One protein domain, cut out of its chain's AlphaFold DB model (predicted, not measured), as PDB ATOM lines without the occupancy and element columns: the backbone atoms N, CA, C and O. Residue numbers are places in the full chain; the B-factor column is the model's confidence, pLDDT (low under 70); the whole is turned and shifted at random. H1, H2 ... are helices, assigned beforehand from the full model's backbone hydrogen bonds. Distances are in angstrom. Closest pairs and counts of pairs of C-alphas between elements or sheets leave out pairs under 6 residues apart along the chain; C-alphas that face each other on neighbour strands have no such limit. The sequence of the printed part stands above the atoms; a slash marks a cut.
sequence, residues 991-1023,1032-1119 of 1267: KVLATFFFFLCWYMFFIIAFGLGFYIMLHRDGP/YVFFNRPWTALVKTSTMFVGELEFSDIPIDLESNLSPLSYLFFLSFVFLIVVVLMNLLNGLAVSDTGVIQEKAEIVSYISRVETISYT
ATOM      1  N   LYS A 991      -7.249  17.521 -16.094       81.25
ATOM      2  CA  LYS A 991      -7.191  16.517 -15.030       81.25
ATOM      3  C   LYS A 991      -8.579  16.140 -14.518       81.25
ATOM      4  O   LYS A 991      -8.846  14.949 -14.376       81.25
ATOM      5  N   VAL A 992      -9.435  17.135 -14.289       85.00
ATOM      6  CA  VAL A 992     -10.838  16.973 -13.881       85.00
ATOM      7  C   VAL A 992     -11.649  16.310 -14.995       85.00
ATOM      8  O   VAL A 992     -12.450  15.422 -14.731       85.00
ATOM      9  N   LEU A 993     -11.397  16.667 -16.254       84.44
ATOM     10  CA  LEU A 993     -12.015  16.030 -17.414       84.44
ATOM     11  C   LEU A 993     -11.669  14.535 -17.468       84.44
ATOM     12  O   LEU A 993     -12.547  13.699 -17.661       84.44
ATOM     13  N   ALA A 994     -10.398  14.180 -17.249       83.69
ATOM     14  CA  ALA A 994      -9.958  12.788 -17.242       83.69
ATOM     15  C   ALA A 994     -10.546  11.981 -16.073       83.69
ATOM     16  O   ALA A 994     -10.933  10.828 -16.273       83.69
ATOM     17  N   THR A 995     -10.631  12.557 -14.866       83.25
ATOM     18  CA  THR A 995     -11.289  11.886 -13.731       83.25
ATOM     19  C   THR A 995     -12.782  11.726 -13.991       83.25
ATOM     20  O   THR A 995     -13.300  10.623 -13.825       83.25
ATOM     21  N   PHE A 996     -13.449  12.767 -14.489       84.75
ATOM     22  CA  PHE A 996     -14.857  12.718 -14.872       84.75
ATOM     23  C   PHE A 996     -15.135  11.603 -15.889       84.75
ATOM     24  O   PHE A 996     -15.991  10.760 -15.632       84.75
ATOM     25  N   PHE A 997     -14.379  11.526 -16.992       85.69
ATOM     26  CA  PHE A 997     -14.545  10.459 -17.987       85.69
ATOM     27  C   PHE A 997     -14.269   9.066 -17.417       85.69
ATOM     28  O   PHE A 997     -15.019   8.136 -17.711       85.69
ATOM     29  N   PHE A 998     -13.234   8.911 -16.586       86.50
ATOM     30  CA  PHE A 998     -12.911   7.628 -15.957       86.50
ATOM     31  C   PHE A 998     -14.070   7.099 -15.102       86.50
ATOM     32  O   PHE A 998     -14.416   5.920 -15.198       86.50
ATOM     33  N   PHE A 999     -14.697   7.964 -14.301       83.25
ATOM     34  CA  PHE A 999     -15.879   7.588 -13.530       83.25
ATOM     35  C   PHE A 999     -17.090   7.364 -14.437       83.25
ATOM     36  O   PHE A 999     -17.765   6.343 -14.305       83.25
ATOM     37  N   LEU A1000     -17.327   8.257 -15.404       84.88
ATOM     38  CA  LEU A1000     -18.437   8.147 -16.349       84.88
ATOM     39  C   LEU A1000     -18.430   6.802 -17.087       84.88
ATOM     40  O   LEU A1000     -19.493   6.213 -17.233       84.88
ATOM     41  N   CYS A1001     -17.269   6.265 -17.485       88.44
ATOM     42  CA  CYS A1001     -17.167   4.959 -18.150       88.44
ATOM     43  C   CYS A1001     -17.841   3.815 -17.374       88.44
ATOM     44  O   CYS A1001     -18.500   2.978 -17.986       88.44
ATOM     45  N   TRP A1002     -17.719   3.785 -16.045       86.50
ATOM     46  CA  TRP A1002     -18.390   2.774 -15.219       86.50
ATOM     47  C   TRP A1002     -19.894   3.020 -15.119       86.50
ATOM     48  O   TRP A1002     -20.683   2.077 -15.094       86.50
ATOM     49  N   TYR A1003     -20.309   4.284 -15.113       85.81
ATOM     50  CA  TYR A1003     -21.721   4.653 -15.050       85.81
ATOM     51  C   TYR A1003     -22.430   4.622 -16.409       85.81
ATOM     52  O   TYR A1003     -23.660   4.571 -16.446       85.81
ATOM     53  N   MET A1004     -21.689   4.539 -17.520       87.38
ATOM     54  CA  MET A1004     -22.260   4.309 -18.849       87.38
ATOM     55  C   MET A1004     -23.083   3.020 -18.894       87.38
ATOM     56  O   MET A1004     -24.062   2.973 -19.627       87.38
ATOM     57  N   PHE A1005     -22.775   2.003 -18.077       89.81
ATOM     58  CA  PHE A1005     -23.615   0.805 -17.980       89.81
ATOM     59  C   PHE A1005     -25.040   1.123 -17.513       89.81
ATOM     60  O   PHE A1005     -25.993   0.569 -18.057       89.81
ATOM     61  N   PHE A1006     -25.201   2.052 -16.565       87.44
ATOM     62  CA  PHE A1006     -26.523   2.501 -16.134       87.44
ATOM     63  C   PHE A1006     -27.205   3.351 -17.204       87.44
ATOM     64  O   PHE A1006     -28.378   3.126 -17.481       87.44
ATOM     65  N   ILE A1007     -26.483   4.274 -17.847       88.75
ATOM     66  CA  ILE A1007     -27.039   5.104 -18.933       88.75
ATOM     67  C   ILE A1007     -27.505   4.220 -20.100       88.75
ATOM     68  O   ILE A1007     -28.590   4.431 -20.636       88.75
ATOM     69  N   ILE A1008     -26.737   3.180 -20.444       91.56
ATOM     70  CA  ILE A1008     -27.102   2.202 -21.474       91.56
ATOM     71  C   ILE A1008     -28.317   1.377 -21.040       91.56
ATOM     72  O   ILE A1008     -29.246   1.215 -21.826       91.56
ATOM     73  N   ALA A1009     -28.345   0.882 -19.799       92.06
ATOM     74  CA  ALA A1009     -29.460   0.086 -19.288       92.06
ATOM     75  C   ALA A1009     -30.771   0.887 -19.239       92.06
ATOM     76  O   ALA A1009     -31.795   0.409 -19.723       92.06
ATOM     77  N   PHE A1010     -30.740   2.116 -18.717       91.25
ATOM     78  CA  PHE A1010     -31.904   3.001 -18.713       91.25
ATOM     79  C   PHE A1010     -32.290   3.442 -20.124       91.25
ATOM     80  O   PHE A1010     -33.475   3.476 -20.425       91.25
ATOM     81  N   GLY A1011     -31.330   3.713 -21.014       90.06
ATOM     82  CA  GLY A1011     -31.623   4.111 -22.392       90.06
ATOM     83  C   GLY A1011     -32.252   2.997 -23.226       90.06
ATOM     84  O   GLY A1011     -33.216   3.241 -23.948       90.06
ATOM     85  N   LEU A1012     -31.784   1.755 -23.069       90.94
ATOM     86  CA  LEU A1012     -32.446   0.582 -23.648       90.94
ATOM     87  C   LEU A1012     -33.789   0.288 -22.962       90.94
ATOM     88  O   LEU A1012     -34.729  -0.143 -23.623       90.94
ATOM     89  N   GLY A1013     -33.907   0.553 -21.659       89.19
ATOM     90  CA  GLY A1013     -35.169   0.451 -20.925       89.19
ATOM     91  C   GLY A1013     -36.227   1.430 -21.436       89.19
ATOM     92  O   GLY A1013     -37.349   1.021 -21.716       89.19
ATOM     93  N   PHE A1014     -35.858   2.698 -21.646       87.19
ATOM     94  CA  PHE A1014     -36.728   3.698 -22.264       87.19
ATOM     95  C   PHE A1014     -37.054   3.356 -23.715       87.19
ATOM     96  O   PHE A1014     -38.199   3.534 -24.113       87.19
ATOM     97  N   TYR A1015     -36.093   2.816 -24.477       87.00
ATOM     98  CA  TYR A1015     -36.361   2.296 -25.817       87.00
ATOM     99  C   TYR A1015     -37.470   1.248 -25.783       87.00
ATOM    100  O   TYR A1015     -38.427   1.406 -26.513       87.00
ATOM    101  N   ILE A1016     -37.391   0.225 -24.925       86.06
ATOM    102  CA  ILE A1016     -38.402  -0.848 -24.872       86.06
ATOM    103  C   ILE A1016     -39.753  -0.334 -24.355       86.06
ATOM    104  O   ILE A1016     -40.797  -0.717 -24.871       86.06
ATOM    105  N   MET A1017     -39.740   0.500 -23.317       81.31
ATOM    106  CA  MET A1017     -40.948   0.916 -22.599       81.31
ATOM    107  C   MET A1017     -41.745   2.006 -23.321       81.31
ATOM    108  O   MET A1017     -42.964   2.049 -23.193       81.31
ATOM    109  N   LEU A1018     -41.057   2.898 -24.036       78.88
ATOM    110  CA  LEU A1018     -41.651   4.027 -24.757       78.88
ATOM    111  C   LEU A1018     -41.636   3.802 -26.280       78.88
ATOM    112  O   LEU A1018     -41.919   4.731 -27.036       78.88
ATOM    113  N   HIS A1019     -41.291   2.587 -26.736       79.31
ATOM    114  CA  HIS A1019     -41.408   2.209 -28.140       79.31
ATOM    115  C   HIS A1019     -42.874   2.225 -28.559       79.31
ATOM    116  O   HIS A1019     -43.720   1.646 -27.875       79.31
ATOM    117  N   ARG A1020     -43.170   2.798 -29.724       70.19
ATOM    118  CA  ARG A1020     -44.477   2.626 -30.363       70.19
ATOM    119  C   ARG A1020     -44.346   1.729 -31.591       70.19
ATOM    120  O   ARG A1020     -43.707   2.106 -32.570       70.19
ATOM    121  N   ASP A1021     -45.014   0.576 -31.551       62.12
ATOM    122  CA  ASP A1021     -45.163  -0.351 -32.680       62.12
ATOM    123  C   ASP A1021     -46.217   0.179 -33.677       62.12
ATOM    124  O   ASP A1021     -47.331  -0.338 -33.780       62.12
ATOM    125  N   GLY A1022     -45.908   1.272 -34.381       62.28
ATOM    126  CA  GLY A1022     -46.748   1.824 -35.455       62.28
ATOM    127  C   GLY A1022     -46.288   1.375 -36.853       62.28
ATOM    128  O   GLY A1022     -45.100   1.104 -37.043       62.28
ATOM    129  N   PRO A1023     -47.177   1.298 -37.867       56.72
ATOM    130  CA  PRO A1023     -46.751   1.090 -39.250       56.72
ATOM    131  C   PRO A1023     -45.819   2.232 -39.689       56.72
ATOM    132  O   PRO A1023     -46.129   3.403 -39.490       56.72
ATOM    133  N   TYR A1032     -43.109  11.810 -30.895       62.50
ATOM    134  CA  TYR A1032     -41.809  11.855 -30.235       62.50
ATOM    135  C   TYR A1032     -40.872  10.738 -30.731       62.50
ATOM    136  O   TYR A1032     -40.824   9.629 -30.198       62.50
ATOM    137  N   VAL A1033     -40.090  11.034 -31.770       67.44
ATOM    138  CA  VAL A1033     -39.280  10.041 -32.510       67.44
ATOM    139  C   VAL A1033     -38.046   9.535 -31.738       67.44
ATOM    140  O   VAL A1033     -37.438   8.529 -32.114       67.44
ATOM    141  N   PHE A1034     -37.640  10.191 -30.647       75.38
ATOM    142  CA  PHE A1034     -36.333   9.931 -30.031       75.38
ATOM    143  C   PHE A1034     -36.204   8.549 -29.369       75.38
ATOM    144  O   PHE A1034     -35.102   8.005 -29.370       75.38
ATOM    145  N   PHE A1035     -37.285   7.932 -28.882       82.00
ATOM    146  CA  PHE A1035     -37.241   6.599 -28.252       82.00
ATOM    147  C   PHE A1035     -37.539   5.435 -29.207       82.00
ATOM    148  O   PHE A1035     -37.442   4.278 -28.813       82.00
ATOM    149  N   ASN A1036     -37.805   5.711 -30.487       81.50
ATOM    150  CA  ASN A1036     -38.160   4.676 -31.464       81.50
ATOM    151  C   ASN A1036     -36.954   3.926 -32.047       81.50
ATOM    152  O   ASN A1036     -37.125   2.878 -32.663       81.50
ATOM    153  N   ARG A1037     -35.727   4.432 -31.875       84.75
ATOM    154  CA  ARG A1037     -34.494   3.733 -32.275       84.75
ATOM    155  C   ARG A1037     -33.562   3.592 -31.073       84.75
ATOM    156  O   ARG A1037     -33.431   4.541 -30.300       84.75
ATOM    157  N   PRO A1038     -32.829   2.472 -30.943       86.12
ATOM    158  CA  PRO A1038     -31.967   2.242 -29.783       86.12
ATOM    159  C   PRO A1038     -30.859   3.299 -29.665       86.12
ATOM    160  O   PRO A1038     -30.550   3.756 -28.571       86.12
ATOM    161  N   TRP A1039     -30.297   3.757 -30.789       86.56
ATOM    162  CA  TRP A1039     -29.278   4.813 -30.788       86.56
ATOM    163  C   TRP A1039     -29.830   6.180 -30.362       86.56
ATOM    164  O   TRP A1039     -29.216   6.862 -29.547       86.56
ATOM    165  N   THR A1040     -30.995   6.589 -30.877       85.50
ATOM    166  CA  THR A1040     -31.595   7.885 -30.521       85.50
ATOM    167  C   THR A1040     -32.079   7.894 -29.075       85.50
ATOM    168  O   THR A1040     -31.931   8.913 -28.405       85.50
ATOM    169  N   ALA A1041     -32.553   6.747 -28.572       87.12
ATOM    170  CA  ALA A1041     -32.926   6.564 -27.176       87.12
ATOM    171  C   ALA A1041     -31.706   6.733 -26.261       87.12
ATOM    172  O   ALA A1041     -31.757   7.511 -25.316       87.12
ATOM    173  N   LEU A1042     -30.575   6.097 -26.592       88.69
ATOM    174  CA  LEU A1042     -29.319   6.255 -25.850       88.69
ATOM    175  C   LEU A1042     -28.806   7.700 -25.852       88.69
ATOM    176  O   LEU A1042     -28.375   8.195 -24.808       88.69
ATOM    177  N   VAL A1043     -28.868   8.393 -26.996       86.69
ATOM    178  CA  VAL A1043     -28.489   9.814 -27.088       86.69
ATOM    179  C   VAL A1043     -29.416  10.667 -26.224       86.69
ATOM    180  O   VAL A1043     -28.922  11.462 -25.426       86.69
ATOM    181  N   LYS A1044     -30.738  10.461 -26.298       84.94
ATOM    182  CA  LYS A1044     -31.696  11.212 -25.477       84.94
ATOM    183  C   LYS A1044     -31.493  10.934 -23.986       84.94
ATOM    184  O   LYS A1044     -31.401  11.875 -23.206       84.94
ATOM    185  N   THR A1045     -31.311   9.684 -23.570       87.75
ATOM    186  CA  THR A1045     -31.013   9.344 -22.167       87.75
ATOM    187  C   THR A1045     -29.681   9.935 -21.694       87.75
ATOM    188  O   THR A1045     -29.581  10.375 -20.551       87.75
ATOM    189  N   SER A1046     -28.679  10.031 -22.572       86.44
ATOM    190  CA  SER A1046     -27.415  10.716 -22.262       86.44
ATOM    191  C   SER A1046     -27.604  12.228 -22.090       86.44
ATOM    192  O   SER A1046     -27.015  12.806 -21.182       86.44
ATOM    193  N   THR A1047     -28.457  12.874 -22.897       84.75
ATOM    194  CA  THR A1047     -28.809  14.297 -22.699       84.75
ATOM    195  C   THR A1047     -29.602  14.519 -21.409       84.75
ATOM    196  O   THR A1047     -29.332  15.463 -20.675       84.75
ATOM    197  N   MET A1048     -30.490  13.584 -21.057       84.31
ATOM    198  CA  MET A1048     -31.245  13.615 -19.802       84.31
ATOM    199  C   MET A1048     -30.340  13.490 -18.563       84.31
ATOM    200  O   MET A1048     -30.636  14.084 -17.531       84.31
ATOM    201  N   PHE A1049     -29.219  12.762 -18.657       84.62
ATOM    202  CA  PHE A1049     -28.214  12.674 -17.587       84.62
ATOM    203  C   PHE A1049     -27.548  14.026 -17.275       84.62
ATOM    204  O   PHE A1049     -27.245  14.291 -16.115       84.62
ATOM    205  N   VAL A1050     -27.372  14.902 -18.272       82.38
ATOM    206  CA  VAL A1050     -26.780  16.243 -18.086       82.38
ATOM    207  C   VAL A1050     -27.705  17.174 -17.278       82.38
ATOM    208  O   VAL A1050     -27.257  18.201 -16.774       82.38
ATOM    209  N   GLY A1051     -28.971  16.788 -17.075       72.88
ATOM    210  CA  GLY A1051     -29.964  17.541 -16.304       72.88
ATOM    211  C   GLY A1051     -30.973  18.303 -17.163       72.88
ATOM    212  O   GLY A1051     -31.874  18.939 -16.622       72.88
ATOM    213  N   GLU A1052     -30.870  18.207 -18.492       73.62
ATOM    214  CA  GLU A1052     -31.872  18.716 -19.432       73.62
ATOM    215  C   GLU A1052     -33.051  17.731 -19.505       73.62
ATOM    216  O   GLU A1052     -33.123  16.851 -20.368       73.62
ATOM    217  N   LEU A1053     -33.957  17.839 -18.530       72.19
ATOM    218  CA  LEU A1053     -35.181  17.047 -18.441       72.19
ATOM    219  C   LEU A1053     -36.412  17.943 -18.569       72.19
ATOM    220  O   LEU A1053     -36.865  18.539 -17.593       72.19
ATOM    221  N   GLU A1054     -37.000  17.971 -19.761       70.25
ATOM    222  CA  GLU A1054     -38.362  18.465 -19.945       70.25
ATOM    223  C   GLU A1054     -39.328  17.287 -19.794       70.25
ATOM    224  O   GLU A1054     -39.313  16.336 -20.572       70.25
ATOM    225  N   PHE A1055     -40.148  17.307 -18.740       66.88
ATOM    226  CA  PHE A1055     -41.123  16.239 -18.481       66.88
ATOM    227  C   PHE A1055     -42.193  16.152 -19.582       66.88
ATOM    228  O   PHE A1055     -42.669  15.062 -19.884       66.88
ATOM    229  N   SER A1056     -42.526  17.287 -20.205       64.62
ATOM    230  CA  SER A1056     -43.455  17.387 -21.340       64.62
ATOM    231  C   SER A1056     -43.015  16.591 -22.565       64.62
ATOM    232  O   SER A1056     -43.854  16.203 -23.369       64.62
ATOM    233  N   ASP A1057     -41.716  16.328 -22.685       67.94
ATOM    234  CA  ASP A1057     -41.131  15.677 -23.849       67.94
ATOM    235  C   ASP A1057     -41.174  14.148 -23.771       67.94
ATOM    236  O   ASP A1057     -40.829  13.476 -24.735       67.94
ATOM    237  N   ILE A1058     -41.536  13.551 -22.633       76.62
ATOM    238  CA  ILE A1058     -41.493  12.092 -22.487       76.62
ATOM    239  C   ILE A1058     -42.889  11.530 -22.776       76.62
ATOM    240  O   ILE A1058     -43.807  11.774 -21.991       76.62
ATOM    241  N   PRO A1059     -43.071  10.754 -23.862       72.62
ATOM    242  CA  PRO A1059     -44.380  10.256 -24.278       72.62
ATOM    243  C   PRO A1059     -44.824   9.082 -23.390       72.62
ATOM    244  O   PRO A1059     -44.759   7.923 -23.792       72.62
ATOM    245  N   ILE A1060     -45.235   9.358 -22.150       74.50
ATOM    246  CA  ILE A1060     -45.801   8.345 -21.252       74.50
ATOM    247  C   ILE A1060     -47.300   8.230 -21.541       74.50
ATOM    248  O   ILE A1060     -48.063   9.152 -21.260       74.50
ATOM    249  N   ASP A1061     -47.735   7.085 -22.071       69.12
ATOM    250  CA  ASP A1061     -49.147   6.834 -22.377       69.12
ATOM    251  C   ASP A1061     -50.005   6.822 -21.093       69.12
ATOM    252  O   ASP A1061     -49.983   5.874 -20.297       69.12
ATOM    253  N   LEU A1062     -50.779   7.897 -20.899       64.75
ATOM    254  CA  LEU A1062     -51.677   8.131 -19.754       64.75
ATOM    255  C   LEU A1062     -52.903   7.201 -19.739       64.75
ATOM    256  O   LEU A1062     -53.525   7.021 -18.696       64.75
ATOM    257  N   GLU A1063     -53.244   6.607 -20.884       63.75
ATOM    258  CA  GLU A1063     -54.437   5.765 -21.058       63.75
ATOM    259  C   GLU A1063     -54.192   4.283 -20.712       63.75
ATOM    260  O   GLU A1063     -55.132   3.495 -20.617       63.75
ATOM    261  N   SER A1064     -52.933   3.881 -20.497       69.69
ATOM    262  CA  SER A1064     -52.571   2.490 -20.215       69.69
ATOM    263  C   SER A1064     -52.660   2.146 -18.718       69.69
ATOM    264  O   SER A1064     -52.161   2.873 -17.860       69.69
ATOM    265  N   ASN A1065     -53.204   0.971 -18.374       73.69
ATOM    266  CA  ASN A1065     -53.255   0.483 -16.982       73.69
ATOM    267  C   ASN A1065     -51.858   0.261 -16.349       73.69
ATOM    268  O   ASN A1065     -51.751   0.086 -15.136       73.69
ATOM    269  N   LEU A1066     -50.790   0.256 -17.156       75.75
ATOM    270  CA  LEU A1066     -49.393   0.062 -16.740       75.75
ATOM    271  C   LEU A1066     -48.612   1.381 -16.612       75.75
ATOM    272  O   LEU A1066     -47.453   1.355 -16.198       75.75
ATOM    273  N   SER A1067     -49.248   2.527 -16.882       77.75
ATOM    274  CA  SER A1067     -48.666   3.870 -16.747       77.75
ATOM    275  C   SER A1067     -47.913   4.108 -15.415       77.75
ATOM    276  O   SER A1067     -46.813   4.668 -15.448       77.75
ATOM    277  N   PRO A1068     -48.378   3.610 -14.242       83.38
ATOM    278  CA  PRO A1068     -47.639   3.756 -12.983       83.38
ATOM    279  C   PRO A1068     -46.237   3.126 -12.978       83.38
ATOM    280  O   PRO A1068     -45.345   3.644 -12.306       83.38
ATOM    281  N   LEU A1069     -46.011   2.035 -13.722       83.06
ATOM    282  CA  LEU A1069     -44.689   1.404 -13.826       83.06
ATOM    283  C   LEU A1069     -43.723   2.269 -14.637       83.06
ATOM    284  O   LEU A1069     -42.559   2.387 -14.263       83.06
ATOM    285  N   SER A1070     -44.219   2.924 -15.687       82.75
ATOM    286  CA  SER A1070     -43.433   3.858 -16.496       82.75
ATOM    287  C   SER A1070     -43.018   5.090 -15.698       82.75
ATOM    288  O   SER A1070     -41.855   5.497 -15.748       82.75
ATOM    289  N   TYR A1071     -43.925   5.630 -14.876       85.88
ATOM    290  CA  TYR A1071     -43.599   6.702 -13.934       85.88
ATOM    291  C   TYR A1071     -42.610   6.260 -12.855       85.88
ATOM    292  O   TYR A1071     -41.699   7.015 -12.529       85.88
ATOM    293  N   LEU A1072     -42.743   5.042 -12.322       87.19
ATOM    294  CA  LEU A1072     -41.810   4.507 -11.328       87.19
ATOM    295  C   LEU A1072     -40.405   4.307 -11.919       87.19
ATOM    296  O   LEU A1072     -39.414   4.661 -11.279       87.19
ATOM    297  N   PHE A1073     -40.314   3.778 -13.142       88.12
ATOM    298  CA  PHE A1073     -39.052   3.598 -13.861       88.12
ATOM    299  C   PHE A1073     -38.381   4.945 -14.163       88.12
ATOM    300  O   PHE A1073     -37.190   5.118 -13.900       88.12
ATOM    301  N   PHE A1074     -39.155   5.933 -14.624       86.81
ATOM    302  CA  PHE A1074     -38.666   7.292 -14.849       86.81
ATOM    303  C   PHE A1074     -38.229   7.986 -13.548       86.81
ATOM    304  O   PHE A1074     -37.146   8.564 -13.491       86.81
ATOM    305  N   LEU A1075     -39.013   7.883 -12.470       88.06
ATOM    306  CA  LEU A1075     -38.656   8.445 -11.164       88.06
ATOM    307  C   LEU A1075     -37.375   7.800 -10.611       88.06
ATOM    308  O   LEU A1075     -36.530   8.493 -10.045       88.06
ATOM    309  N   SER A1076     -37.204   6.490 -10.815       89.38
ATOM    310  CA  SER A1076     -35.974   5.774 -10.471       89.38
ATOM    311  C   SER A1076     -34.772   6.299 -11.261       89.38
ATOM    312  O   SER A1076     -33.719   6.523 -10.666       89.38
ATOM    313  N   PHE A1077     -34.936   6.572 -12.559       90.00
ATOM    314  CA  PHE A1077     -33.909   7.212 -13.380       90.00
ATOM    315  C   PHE A1077     -33.550   8.613 -12.861       90.00
ATOM    316  O   PHE A1077     -32.375   8.887 -12.624       90.00
ATOM    317  N   VAL A1078     -34.536   9.483 -12.617       88.75
ATOM    318  CA  VAL A1078     -34.291  10.843 -12.096       88.75
ATOM    319  C   VAL A1078     -33.560  10.784 -10.755       88.75
ATOM    320  O   VAL A1078     -32.571  11.486 -10.557       88.75
ATOM    321  N   PHE A1079     -33.990   9.909  -9.846       88.94
ATOM    322  CA  PHE A1079     -33.342   9.761  -8.548       88.94
ATOM    323  C   PHE A1079     -31.908   9.223  -8.669       88.94
ATOM    324  O   PHE A1079     -30.977   9.829  -8.143       88.94
ATOM    325  N   LEU A1080     -31.699   8.107  -9.372       87.88
ATOM    326  CA  LEU A1080     -30.394   7.441  -9.423       87.88
ATOM    327  C   LEU A1080     -29.379   8.208 -10.286       87.88
ATOM    328  O   LEU A1080     -28.213   8.328  -9.914       87.88
ATOM    329  N   ILE A1081     -29.811   8.718 -11.439       88.00
ATOM    330  CA  ILE A1081     -28.928   9.299 -12.455       88.00
ATOM    331  C   ILE A1081     -28.818  10.816 -12.289       88.00
ATOM    332  O   ILE A1081     -27.712  11.349 -12.218       88.00
ATOM    333  N   VAL A1082     -29.939  11.526 -12.162       85.12
ATOM    334  CA  VAL A1082     -29.914  12.997 -12.107       85.12
ATOM    335  C   VAL A1082     -29.656  13.516 -10.694       85.12
ATOM    336  O   VAL A1082     -28.886  14.453 -10.525       85.12
ATOM    337  N   VAL A1083     -30.233  12.905  -9.656       87.00
ATOM    338  CA  VAL A1083     -30.037  13.371  -8.270       87.00
ATOM    339  C   VAL A1083     -28.798  12.753  -7.630       87.00
ATOM    340  O   VAL A1083     -27.988  13.478  -7.061       87.00
ATOM    341  N   VAL A1084     -28.627  11.432  -7.684       87.69
ATOM    342  CA  VAL A1084     -27.507  10.764  -7.001       87.69
ATOM    343  C   VAL A1084     -26.223  10.863  -7.822       87.69
ATOM    344  O   VAL A1084     -25.226  11.385  -7.324       87.69
ATOM    345  N   LEU A1085     -26.223  10.395  -9.073       86.25
ATOM    346  CA  LEU A1085     -24.993  10.295  -9.862       86.25
ATOM    347  C   LEU A1085     -24.417  11.664 -10.262       86.25
ATOM    348  O   LEU A1085     -23.217  11.871 -10.090       86.25
ATOM    349  N   MET A1086     -25.234  12.612 -10.737       83.38
ATOM    350  CA  MET A1086     -24.748  13.956 -11.100       83.38
ATOM    351  C   MET A1086     -24.125  14.687  -9.901       83.38
ATOM    352  O   MET A1086     -23.033  15.248 -10.000       83.38
ATOM    353  N   ASN A1087     -24.772  14.623  -8.732       84.81
ATOM    354  CA  ASN A1087     -24.246  15.244  -7.515       84.81
ATOM    355  C   ASN A1087     -23.011  14.517  -6.974       84.81
ATOM    356  O   ASN A1087     -22.108  15.172  -6.458       84.81
ATOM    357  N   LEU A1088     -22.929  13.191  -7.125       85.19
ATOM    358  CA  LEU A1088     -21.732  12.428  -6.776       85.19
ATOM    359  C   LEU A1088     -20.546  12.816  -7.670       85.19
ATOM    360  O   LEU A1088     -19.461  13.064  -7.153       85.19
ATOM    361  N   LEU A1089     -20.740  12.907  -8.991       83.81
ATOM    362  CA  LEU A1089     -19.685  13.295  -9.935       83.81
ATOM    363  C   LEU A1089     -19.199  14.729  -9.683       83.81
ATOM    364  O   LEU A1089     -17.990  14.962  -9.647       83.81
ATOM    365  N   ASN A1090     -20.118  15.663  -9.420       81.25
ATOM    366  CA  ASN A1090     -19.773  17.030  -9.022       81.25
ATOM    367  C   ASN A1090     -19.049  17.063  -7.665       81.25
ATOM    368  O   ASN A1090     -18.065  17.784  -7.508       81.25
ATOM    369  N   GLY A1091     -19.488  16.251  -6.700       82.81
ATOM    370  CA  GLY A1091     -18.867  16.134  -5.379       82.81
ATOM    371  C   GLY A1091     -17.437  15.591  -5.435       82.81
ATOM    372  O   GLY A1091     -16.553  16.162  -4.802       82.81
ATOM    373  N   LEU A1092     -17.198  14.549  -6.239       81.31
ATOM    374  CA  LEU A1092     -15.868  13.971  -6.473       81.31
ATOM    375  C   LEU A1092     -14.935  14.950  -7.196       81.31
ATOM    376  O   LEU A1092     -13.756  15.049  -6.866       81.31
ATOM    377  N   ALA A1093     -15.460  15.703  -8.168       77.19
ATOM    378  CA  ALA A1093     -14.677  16.725  -8.851       77.19
ATOM    379  C   ALA A1093     -14.252  17.844  -7.884       77.19
ATOM    380  O   ALA A1093     -13.097  18.264  -7.920       77.19
ATOM    381  N   VAL A1094     -15.157  18.293  -7.002       77.31
ATOM    382  CA  VAL A1094     -14.910  19.381  -6.039       77.31
ATOM    383  C   VAL A1094     -13.983  18.947  -4.902       77.31
ATOM    384  O   VAL A1094     -13.091  19.721  -4.547       77.31
ATOM    385  N   SER A1095     -14.130  17.728  -4.365       78.94
ATOM    386  CA  SER A1095     -13.282  17.230  -3.266       78.94
ATOM    387  C   SER A1095     -11.799  17.191  -3.633       78.94
ATOM    388  O   SER A1095     -10.943  17.405  -2.774       78.94
ATOM    389  N   ASP A1096     -11.495  16.980  -4.914       77.69
ATOM    390  CA  ASP A1096     -10.122  16.879  -5.395       77.69
ATOM    391  C   ASP A1096      -9.513  18.241  -5.784       77.69
ATOM    392  O   ASP A1096      -8.295  18.327  -5.941       77.69
ATOM    393  N   THR A1097     -10.298  19.321  -5.906       77.44
ATOM    394  CA  THR A1097      -9.827  20.609  -6.471       77.44
ATOM    395  C   THR A1097      -8.609  21.200  -5.762       77.44
ATOM    396  O   THR A1097      -7.662  21.599  -6.438       77.44
ATOM    397  N   GLY A1098      -8.578  21.212  -4.425       76.94
ATOM    398  CA  GLY A1098      -7.455  21.769  -3.658       76.94
ATOM    399  C   GLY A1098      -6.156  20.970  -3.821       76.94
ATOM    400  O   GLY A1098      -5.099  21.530  -4.104       76.94
ATOM    401  N   VAL A1099      -6.234  19.639  -3.740       80.44
ATOM    402  CA  VAL A1099      -5.073  18.750  -3.947       80.44
ATOM    403  C   VAL A1099      -4.628  18.757  -5.415       80.44
ATOM    404  O   VAL A1099      -3.435  18.635  -5.714       80.44
ATOM    405  N   ILE A1100      -5.570  18.896  -6.354       81.06
ATOM    406  CA  ILE A1100      -5.272  19.077  -7.776       81.06
ATOM    407  C   ILE A1100      -4.581  20.421  -7.990       81.06
ATOM    408  O   ILE A1100      -3.644  20.449  -8.778       81.06
ATOM    409  N   GLN A1101      -4.963  21.492  -7.289       84.75
ATOM    410  CA  GLN A1101      -4.325  22.803  -7.419       84.75
ATOM    411  C   GLN A1101      -2.845  22.763  -7.085       84.75
ATOM    412  O   GLN A1101      -2.017  23.141  -7.914       84.75
ATOM    413  N   GLU A1102      -2.506  22.241  -5.912       82.19
ATOM    414  CA  GLU A1102      -1.116  22.159  -5.470       82.19
ATOM    415  C   GLU A1102      -0.266  21.326  -6.448       82.19
ATOM    416  O   GLU A1102       0.845  21.711  -6.833       82.19
ATOM    417  N   LYS A1103      -0.823  20.204  -6.928       83.50
ATOM    418  CA  LYS A1103      -0.184  19.357  -7.943       83.50
ATOM    419  C   LYS A1103      -0.091  20.054  -9.302       83.50
ATOM    420  O   LYS A1103       0.922  19.892  -9.980       83.50
ATOM    421  N   ALA A1104      -1.109  20.809  -9.704       84.19
ATOM    422  CA  ALA A1104      -1.178  21.522 -10.976       84.19
ATOM    423  C   ALA A1104      -0.166  22.670 -11.038       84.19
ATOM    424  O   ALA A1104       0.429  22.891 -12.087       84.19
ATOM    425  N   GLU A1105       0.123  23.339  -9.921       84.69
ATOM    426  CA  GLU A1105       1.219  24.312  -9.846       84.69
ATOM    427  C   GLU A1105       2.576  23.661 -10.127       84.69
ATOM    428  O   GLU A1105       3.339  24.157 -10.954       84.69
ATOM    429  N   ILE A1106       2.871  22.517  -9.500       87.00
ATOM    430  CA  ILE A1106       4.114  21.771  -9.762       87.00
ATOM    431  C   ILE A1106       4.161  21.319 -11.228       87.00
ATOM    432  O   ILE A1106       5.182  21.479 -11.893       87.00
ATOM    433  N   VAL A1107       3.051  20.795 -11.756       83.50
ATOM    434  CA  VAL A1107       2.932  20.395 -13.168       83.50
ATOM    435  C   VAL A1107       3.114  21.590 -14.110       83.50
ATOM    436  O   VAL A1107       3.745  21.439 -15.152       83.50
ATOM    437  N   SER A1108       2.652  22.783 -13.733       84.00
ATOM    438  CA  SER A1108       2.869  24.028 -14.478       84.00
ATOM    439  C   SER A1108       4.360  24.371 -14.555       84.00
ATOM    440  O   SER A1108       4.858  24.671 -15.641       84.00
ATOM    441  N   TYR A1109       5.117  24.239 -13.458       86.75
ATOM    442  CA  TYR A1109       6.580  24.403 -13.488       86.75
ATOM    443  C   TYR A1109       7.277  23.333 -14.337       86.75
ATOM    444  O   TYR A1109       8.144  23.675 -15.140       86.75
ATOM    445  N   ILE A1110       6.867  22.063 -14.233       87.00
ATOM    446  CA  ILE A1110       7.397  20.977 -15.078       87.00
ATOM    447  C   ILE A1110       7.143  21.281 -16.561       87.00
ATOM    448  O   ILE A1110       8.066  21.191 -17.363       87.00
ATOM    449  N   SER A1111       5.932  21.715 -16.917       81.62
ATOM    450  CA  SER A1111       5.559  22.089 -18.288       81.62
ATOM    451  C   SER A1111       6.389  23.269 -18.817       81.62
ATOM    452  O   SER A1111       6.770  23.292 -19.992       81.62
ATOM    453  N   ARG A1112       6.754  24.233 -17.956       85.44
ATOM    454  CA  ARG A1112       7.675  25.326 -18.322       85.44
ATOM    455  C   ARG A1112       9.083  24.818 -18.594       85.44
ATOM    456  O   ARG A1112       9.648  25.172 -19.626       85.44
ATOM    457  N   VAL A1113       9.631  23.991 -17.701       88.44
ATOM    458  CA  VAL A1113      10.947  23.359 -17.896       88.44
ATOM    459  C   VAL A1113      10.941  22.544 -19.188       88.44
ATOM    460  O   VAL A1113      11.868  22.665 -19.980       88.44
ATOM    461  N   GLU A1114       9.873  21.790 -19.448       83.19
ATOM    462  CA  GLU A1114       9.695  21.009 -20.672       83.19
ATOM    463  C   GLU A1114       9.715  21.884 -21.926       83.19
ATOM    464  O   GLU A1114      10.419  21.579 -22.886       83.19
ATOM    465  N   THR A1115       8.957  22.983 -21.920       82.12
ATOM    466  CA  THR A1115       8.847  23.894 -23.067       82.12
ATOM    467  C   THR A1115      10.180  24.589 -23.342       82.12
ATOM    468  O   THR A1115      10.623  24.655 -24.491       82.12
ATOM    469  N   ILE A1116      10.846  25.073 -22.290       86.19
ATOM    470  CA  ILE A1116      12.165  25.711 -22.366       86.19
ATOM    471  C   ILE A1116      13.206  24.707 -22.864       86.19
ATOM    472  O   ILE A1116      13.916  25.003 -23.821       86.19
ATOM    473  N   SER A1117      13.254  23.516 -22.266       82.50
ATOM    474  CA  SER A1117      14.224  22.476 -22.608       82.50
ATOM    475  C   SER A1117      14.016  21.953 -24.024       82.50
ATOM    476  O   SER A1117      14.979  21.811 -24.771       82.50
ATOM    477  N   TYR A1118      12.767  21.748 -24.448       77.94
ATOM    478  CA  TYR A1118      12.448  21.386 -25.827       77.94
ATOM    479  C   TYR A1118      12.879  22.468 -26.818       77.94
ATOM    480  O   TYR A1118      13.480  22.153 -27.839       77.94
ATOM    481  N   THR A1119      12.618  23.738 -26.510       78.00
ATOM    482  CA  THR A1119      12.991  24.843 -27.403       78.00
ATOM    483  C   THR A1119      14.508  25.013 -27.479       78.00
ATOM    484  O   THR A1119      15.044  25.170 -28.571       78.00
TER     485      THR A1119
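This is residues 991 to 1023 and 1032 to 1119 of the 1267 residues of the protein "Ankyrin_rpt-contain_dom domain-containing protein" of Tigriopus californicus (UniProt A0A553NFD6). What shape do these atoms make? Two long helices, H1 and H3, run side by side in opposite directions, the short H2 packs steeply on H1 and reaches H3 with its last residues, and H4 leads away beyond the end of H3 as an arm whose residues 1105 to 1119 stick out. What is it made of? The printed part has 121 residues, with four named helices in the order H1, H2, H3, H4 and no named strand, and its class is all helix. How large is it? It is only just extended, close to loose, with a radius of gyration of the C-alphas of 20.5 A and spans of 69 by 29 by 22 A, part of that length being the arm.

What stands beside the longest helix, H3, residues 1067 to 1095? H1, residues 991 to 1017, touches it at a shallow tilt of 2 degrees, opposite ways; the closest C-alphas, of Val 992 and Ala 1093, are 6.3 A apart. H1 has a kink of 52 degrees near residue 1002. Where is H2, residues 1038 to 1049? It touches residues 1007 to 1015 of H1 at a steep tilt of 54 degrees, opposite ways, the closest C-alphas being those of Gly 1011 and Leu 1042 at 4.7 A. With residues 1048 to 1049 alone it touches residues 1081 to 1086 of H3, at a steep tilt of 56 degrees, the same way; the closest C-alphas, of Phe 1049 and Val 1082, are 5.7 A apart. And H4, residues 1097 to 1119? H3 and H4 meet only through their link, H2 and H4 are apart, and H1 is close to H4 but not clearly touching, with C-alphas 991 and 1100 7.9 A apart. What do the backbones show? Every O i to N i+4 pair is within hydrogen-bond range in H2 and H4, against 20 of 23 in H1 and 20 of 25 in H3.

Where does H3 run? It spans 40.2 A from C-alpha 1067 at (-48.666, 3.870, -16.747) to C-alpha 1095. How long are the others? H1 measures 38.0 A from C-alpha 991 at (-7.191, 16.517, -15.030), H2 measures 16.5 A, and H4 measures 31.3 A, ending with C-alpha 1119 at (12.991, 24.843, -27.403).

How far does it reach? The two C-alphas farthest apart, of Asn 1065 and Thr 1119, are 71.3 A apart. Which links stand out? Residues 1024 to 1031 are not printed, and the gap from C-alpha 1023 to C-alpha 1032 is 14.9 A; H2 to H3 is a long link of 17 residues, H3 to H4 a tight one. Where is confidence low? The pLDDT is under 70 at residues 1021 to 1023, 1032 to 1033, 1055 to 1057 and 1061 to 1064, with a mean of 81.8 for the printed part.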